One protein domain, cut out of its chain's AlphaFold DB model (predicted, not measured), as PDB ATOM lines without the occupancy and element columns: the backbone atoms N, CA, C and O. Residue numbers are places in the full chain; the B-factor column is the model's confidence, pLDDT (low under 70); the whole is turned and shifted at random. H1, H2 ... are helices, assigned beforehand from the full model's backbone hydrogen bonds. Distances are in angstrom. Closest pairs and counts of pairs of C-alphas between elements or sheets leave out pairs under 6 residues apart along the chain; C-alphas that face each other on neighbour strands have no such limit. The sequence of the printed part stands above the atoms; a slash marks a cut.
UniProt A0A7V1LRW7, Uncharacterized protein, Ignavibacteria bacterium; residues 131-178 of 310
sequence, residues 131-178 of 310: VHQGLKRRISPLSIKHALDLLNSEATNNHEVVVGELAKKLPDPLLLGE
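What this domain is: This is residues 131 to 178 of the 310 residues of an uncharacterized protein of Ignavibacteria bacterium (UniProt A0A7V1LRW7). A loop, residues 131 to 140, leads into a loose helical hairpin, in which the long helix H1 and the shorter H2 lie side by side and run opposite ways; a third short helix, H3, sits off the plane of the hairpin near the beginning of H1. The opening loop and the turn between H1 and H2 lie at opposite ends of the longest axis. The printed part has 48 residues, with three named helices in the order H1, H2, H3 and no named strand, and its class is all helix. It is only just loose, close to compact, with a radius of gyration of the C-alphas of 11.6 A, and its elongated outline spans 33 by 19 by 17 A.

How they stand to each other: H1, residues 141 to 156, and H2, residues 160 to 167, form a helical hairpin. They touch, H1 with residues 151 to 155 alone, and the closest C-alphas are those of Leu 151 and Val 163, 5.6 A apart. They run opposite ways at a shallow tilt of 12 degrees. H3, residues 173 to 178, is close to H1 but not clearly touching it; the closest C-alphas, of Ile 144 and Leu 176, are 7.8 A apart. H1 and H3 run opposite ways at a tilt of 37 degrees, only just steep. H2 and H3 are apart. In H1, H2 and H3 every O i to N i+4 pair is within hydrogen-bond range.

Where its parts are: H1 begins at C-alpha 141, (19.925, 97.103, 43.371), and measures 23.1 A from first to last C-alpha. H2 begins at C-alpha 160, (35.108, 102.014, 25.067), and measures 10.3 A. H3 measures 8.8 A and ends at C-alpha 178, (26.099, 98.125, 50.041).

The domain as a whole: The C-alphas farthest apart are those of Lys 136 and Asn 158, 33.2 A. The printed part has no cut, and both links between helices are tight. Mean pLDDT of the printed part is 84.6; residues 133 to 136 are under 70.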
ATOM      1  N   VAL A 131      17.094 104.505  48.508       72.50
ATOM      2  CA  VAL A 131      17.127 105.931  48.173       72.50
ATOM      3  C   VAL A 131      18.570 106.299  47.844       72.50
ATOM      4  O   VAL A 131      19.435 106.295  48.716       72.50
ATOM      5  N   HIS A 132      18.840 106.610  46.581       70.00
ATOM      6  CA  HIS A 132      20.158 107.067  46.153       70.00
ATOM      7  C   HIS A 132      20.259 108.593  46.255       70.00
ATOM      8  O   HIS A 132      19.352 109.311  45.825       70.00
ATOM      9  N   GLN A 133      21.370 109.101  46.796       64.31
ATOM     10  CA  GLN A 133      21.599 110.542  46.903       64.31
ATOM     11  C   GLN A 133      21.605 111.187  45.509       64.31
ATOM     12  O   GLN A 133      22.290 110.735  44.601       64.31
ATOM     13  N   GLY A 134      20.803 112.237  45.320       65.31
ATOM     14  CA  GLY A 134      20.664 112.926  44.030       65.31
ATOM     15  C   GLY A 134      19.565 112.377  43.111       65.31
ATOM     16  O   GLY A 134      19.147 113.080  42.191       65.31
ATOM     17  N   LEU A 135      19.004 111.193  43.389       65.44
ATOM     18  CA  LEU A 135      17.798 110.708  42.717       65.44
ATOM     19  C   LEU A 135      16.566 110.975  43.587       65.44
ATOM     20  O   LEU A 135      16.467 110.519  44.720       65.44
ATOM     21  N   LYS A 136      15.552 111.649  43.026       68.25
ATOM     22  CA  LYS A 136      14.228 111.808  43.668       68.25
ATOM     23  C   LYS A 136      13.373 110.529  43.612       68.25
ATOM     24  O   LYS A 136      12.157 110.596  43.754       68.25
ATOM     25  N   ARG A 137      13.988 109.374  43.345       72.06
ATOM     26  CA  ARG A 137      13.321 108.076  43.204       72.06
ATOM     27  C   ARG A 137      14.122 106.987  43.902       72.06
ATOM     28  O   ARG A 137      15.347 107.068  43.963       72.06
ATOM     29  N   ARG A 138      13.421 105.959  44.376       74.75
ATOM     30  CA  ARG A 138      14.050 104.720  44.836       74.75
ATOM     31  C   ARG A 138      14.511 103.897  43.637       74.75
ATOM     32  O   ARG A 138      13.886 103.949  42.576       74.75
ATOM     33  N   ILE A 139      15.603 103.165  43.807       78.12
ATOM     34  CA  ILE A 139      16.143 102.258  42.795       78.12
ATOM     35  C   ILE A 139      16.287 100.855  43.383       78.12
ATOM     36  O   ILE A 139      16.651 100.706  44.551       78.12
ATOM     37  N   SER A 140      16.001  99.845  42.563       83.31
ATOM     38  CA  SER A 140      16.360  98.464  42.876       83.31
ATOM     39  C   SER A 140      17.870  98.274  42.675       83.31
ATOM     40  O   SER A 140      18.404  98.711  41.646       83.31
ATOM     41  N   PRO A 141      18.568  97.586  43.592       81.25
ATOM     42  CA  PRO A 141      19.925  97.103  43.371       81.25
ATOM     43  C   PRO A 141      20.073  96.232  42.113       81.25
ATOM     44  O   PRO A 141      21.149  96.194  41.521       81.25
ATOM     45  N   LEU A 142      19.009  95.566  41.649       84.19
ATOM     46  CA  LEU A 142      19.050  94.776  40.412       84.19
ATOM     47  C   LEU A 142      19.245  95.654  39.174       84.19
ATOM     48  O   LEU A 142      19.944  95.256  38.245       84.19
ATOM     49  N   SER A 143      18.719  96.883  39.175       84.19
ATOM     50  CA  SER A 143      18.944  97.838  38.080       84.19
ATOM     51  C   SER A 143      20.423  98.175  37.906       84.19
ATOM     52  O   SER A 143      20.875  98.464  36.802       84.19
ATOM     53  N   ILE A 144      21.185  98.126  38.997       82.81
ATOM     54  CA  ILE A 144      22.625  98.365  38.990       82.81
ATOM     55  C   ILE A 144      23.355  97.164  38.408       82.81
ATOM     56  O   ILE A 144      24.236  97.346  37.573       82.81
ATOM     57  N   LYS A 145      22.944  95.945  38.776       81.88
ATOM     58  CA  LYS A 145      23.454  94.725  38.145       81.88
ATOM     59  C   LYS A 145      23.226  94.757  36.630       81.88
ATOM     60  O   LYS A 145      24.180  94.596  35.882       81.88
ATOM     61  N   HIS A 146      22.018  95.097  36.177       85.44
ATOM     62  CA  HIS A 146      21.724  95.235  34.746       85.44
ATOM     63  C   HIS A 146      22.554  96.329  34.060       85.44
ATOM     64  O   HIS A 146      22.962  96.162  32.913       85.44
ATOM     65  N   ALA A 147      22.832  97.444  34.744       86.44
ATOM     66  CA  ALA A 147      23.711  98.480  34.209       86.44
ATOM     67  C   ALA A 147      25.159  97.980  34.055       86.44
ATOM     68  O   ALA A 147      25.799  98.282  33.051       86.44
ATOM     69  N   LEU A 148      25.664  97.198  35.013       86.50
ATOM     70  CA  LEU A 148      26.987  96.573  34.929       86.50
ATOM     71  C   LEU A 148      27.049  95.515  33.821       86.50
ATOM     72  O   LEU A 148      28.019  95.490  33.067       86.50
ATOM     73  N   ASP A 149      26.005  94.699  33.672       88.38
ATOM     74  CA  ASP A 149      25.905  93.704  32.600       88.38
ATOM     75  C   ASP A 149      25.902  94.382  31.218       88.38
ATOM     76  O   ASP A 149      26.615  93.949  30.309       88.38
ATOM     77  N   LEU A 150      25.173  95.498  31.074       89.62
ATOM     78  CA  LEU A 150      25.195  96.329  29.868       89.62
ATOM     79  C   LEU A 150      26.601  96.882  29.601       89.62
ATOM     80  O   LEU A 150      27.105  96.740  28.493       89.62
ATOM     81  N   LEU A 151      27.257  97.472  30.605       90.81
ATOM     82  CA  LEU A 151      28.621  97.991  30.463       90.81
ATOM     83  C   LEU A 151      29.607  96.905  30.023       90.81
ATOM     84  O   LEU A 151      30.438  97.153  29.154       90.81
ATOM     85  N   ASN A 152      29.499  95.703  30.589       89.94
ATOM     86  CA  ASN A 152      30.340  94.569  30.222       89.94
ATOM     87  C   ASN A 152      30.090  94.109  28.773       89.94
ATOM     88  O   ASN A 152      31.035  93.824  28.035       89.94
ATOM     89  N   SER A 153      28.824  94.086  28.342       92.94
ATOM     90  CA  SER A 153      28.449  93.802  26.951       92.94
ATOM     91  C   SER A 153      29.031  94.839  25.985       92.94
ATOM     92  O   SER A 153      29.688  94.482  25.010       92.94
ATOM     93  N   GLU A 154      28.860  96.130  26.276       93.06
ATOM     94  CA  GLU A 154      29.383  97.220  25.444       93.06
ATOM     95  C   GLU A 154      30.919  97.240  25.399       93.06
ATOM     96  O   GLU A 154      31.506  97.501  24.347       93.06
ATOM     97  N   ALA A 155      31.582  96.895  26.507       91.69
ATOM     98  CA  ALA A 155      33.033  96.733  26.550       91.69
ATOM     99  C   ALA A 155      33.497  95.585  25.644       91.69
ATOM    100  O   ALA A 155      34.450  95.745  24.885       91.69
ATOM    101  N   THR A 156      32.779  94.458  25.656       94.00
ATOM    102  CA  THR A 156      33.058  93.304  24.780       94.00
ATOM    103  C   THR A 156      32.847  93.645  23.297       94.00
ATOM    104  O   THR A 156      33.532  93.105  22.432       94.00
ATOM    105  N   ASN A 157      31.953  94.593  23.002       94.56
ATOM    106  CA  ASN A 157      31.713  95.127  21.658       94.56
ATOM    107  C   ASN A 157      32.697  96.246  21.248       94.56
ATOM    108  O   ASN A 157      32.522  96.853  20.193       94.56
ATOM    109  N   ASN A 158      33.742  96.517  22.042       94.31
ATOM    110  CA  ASN A 158      34.737  97.577  21.822       94.31
ATOM    111  C   ASN A 158      34.159  99.009  21.804       94.31
ATOM    112  O   ASN A 158      34.724  99.912  21.184       94.31
ATOM    113  N   HIS A 159      33.047  99.263  22.500       94.81
ATOM    114  CA  HIS A 159      32.457 100.601  22.627       94.81
ATOM    115  C   HIS A 159      33.051 101.387  23.813       94.81
ATOM    116  O   HIS A 159      32.324 101.924  24.652       94.81
ATOM    117  N   GLU A 160      34.382 101.478  23.897       93.25
ATOM    118  CA  GLU A 160      35.108 102.014  25.067       93.25
ATOM    119  C   GLU A 160      34.662 103.424  25.488       93.25
ATOM    120  O   GLU A 160      34.527 103.708  26.678       93.25
ATOM    121  N   VAL A 161      34.370 104.304  24.523       93.50
ATOM    122  CA  VAL A 161      33.883 105.668  24.799       93.50
ATOM    123  C   VAL A 161      32.519 105.635  25.493       93.50
ATOM    124  O   VAL A 161      32.305 106.351  26.470       93.50
ATOM    125  N   VAL A 162      31.602 104.781  25.027       90.25
ATOM    126  CA  VAL A 162      30.263 104.628  25.617       90.25
ATOM    127  C   VAL A 162      30.378 104.067  27.031       90.25
ATOM    128  O   VAL A 162      29.766 104.605  27.953       90.25
ATOM    129  N   VAL A 163      31.211 103.039  27.217       92.19
ATOM    130  CA  VAL A 163      31.490 102.439  28.528       92.19
ATOM    131  C   VAL A 163      32.039 103.487  29.492       92.19
ATOM    132  O   VAL A 163      31.519 103.622  30.596       92.19
ATOM    133  N   GLY A 164      33.034 104.274  29.075       91.31
ATOM    134  CA  GLY A 164      33.623 105.329  29.899       91.31
ATOM    135  C   GLY A 164      32.612 106.402  30.315       91.31
ATOM    136  O   GLY A 164      32.580 106.797  31.481       91.31
ATOM    137  N   GLU A 165      31.751 106.851  29.399       92.00
ATOM    138  CA  GLU A 165      30.722 107.859  29.696       92.00
ATOM    139  C   GLU A 165      29.598 107.333  30.598       92.00
ATOM    140  O   GLU A 165      29.089 108.061  31.454       92.00
ATOM    141  N   LEU A 166      29.209 106.068  30.440       88.06
ATOM    142  CA  LEU A 166      28.202 105.436  31.288       88.06
ATOM    143  C   LEU A 166      28.761 105.085  32.675       88.06
ATOM    144  O   LEU A 166      28.081 105.324  33.673       88.06
ATOM    145  N   ALA A 167      30.001 104.597  32.764       88.00
ATOM    146  CA  ALA A 167      30.654 104.259  34.029       88.00
ATOM    147  C   ALA A 167      30.804 105.481  34.950       88.00
ATOM    148  O   ALA A 167      30.596 105.365  36.154       88.00
ATOM    149  N   LYS A 168      31.053 106.677  34.394       88.25
ATOM    150  CA  LYS A 168      31.072 107.948  35.151       88.25
ATOM    151  C   LYS A 168      29.739 108.286  35.832       88.25
ATOM    152  O   LYS A 168      29.718 109.125  36.727       88.25
ATOM    153  N   LYS A 169      28.625 107.687  35.393       85.88
ATOM    154  CA  LYS A 169      27.287 107.884  35.975       85.88
ATOM    155  C   LYS A 169      26.939 106.840  37.036       85.88
ATOM    156  O   LYS A 169      25.872 106.949  37.642       85.88
ATOM    157  N   LEU A 170      27.781 105.822  37.232       83.12
ATOM    158  CA  LEU A 170      27.561 104.842  38.285       83.12
ATOM    159  C   LEU A 170      27.802 105.464  39.669       83.12
ATOM    160  O   LEU A 170      28.654 106.342  39.814       83.12
ATOM    161  N   PRO A 171      27.073 104.992  40.694       81.12
ATOM    162  CA  PRO A 171      27.404 105.258  42.088       81.12
ATOM    163  C   PRO A 171      28.846 104.878  42.447       81.12
ATOM    164  O   PRO A 171      29.461 104.034  41.795       81.12
ATOM    165  N   ASP A 172      29.343 105.449  43.545       85.06
ATOM    166  CA  ASP A 172      30.614 105.051  44.154       85.06
ATOM    167  C   ASP A 172      30.669 103.525  44.426       85.06
ATOM    168  O   ASP A 172      29.674 102.959  44.894       85.06
ATOM    169  N   PRO A 173      31.805 102.840  44.176       85.12
ATOM    170  CA  PRO A 173      31.935 101.396  44.380       85.12
ATOM    171  C   PRO A 173      31.581 100.874  45.778       85.12
ATOM    172  O   PRO A 173      31.058  99.763  45.881       85.12
ATOM    173  N   LEU A 174      31.825 101.635  46.852       85.88
ATOM    174  CA  LEU A 174      31.435 101.215  48.203       85.88
ATOM    175  C   LEU A 174      29.910 101.179  48.329       85.88
ATOM    176  O   LEU A 174      29.352 100.203  48.829       85.88
ATOM    177  N   LEU A 175      29.239 102.197  47.788       84.31
ATOM    178  CA  LEU A 175      27.781 102.276  47.752       84.31
ATOM    179  C   LEU A 175      27.172 101.164  46.877       84.31
ATOM    180  O   LEU A 175      26.160 100.572  47.246       84.31
ATOM    181  N   LEU A 176      27.814 100.817  45.755       83.44
ATOM    182  CA  LEU A 176      27.441  99.644  44.950       83.44
ATOM    183  C   LEU A 176      27.516  98.348  45.773       83.44
ATOM    184  O   LEU A 176      26.597  97.527  45.719       83.44
ATOM    185  N   GLY A 177      28.585  98.180  46.557       85.69
ATOM    186  CA  GLY A 177      28.752  97.046  47.463       85.69
ATOM    187  C   GLY A 177      27.636  96.952  48.507       85.69
ATOM    188  O   GLY A 177      27.097  95.869  48.735       85.69
ATOM    189  N   GLU A 178      27.226  98.076  49.097       85.81
ATOM    190  CA  GLU A 178      26.099  98.125  50.041       85.81
ATOM    191  C   GLU A 178      24.776  97.705  49.388       85.81
ATOM    192  O   GLU A 178      23.993  96.951  49.972       85.81
TER     193      GLU A 178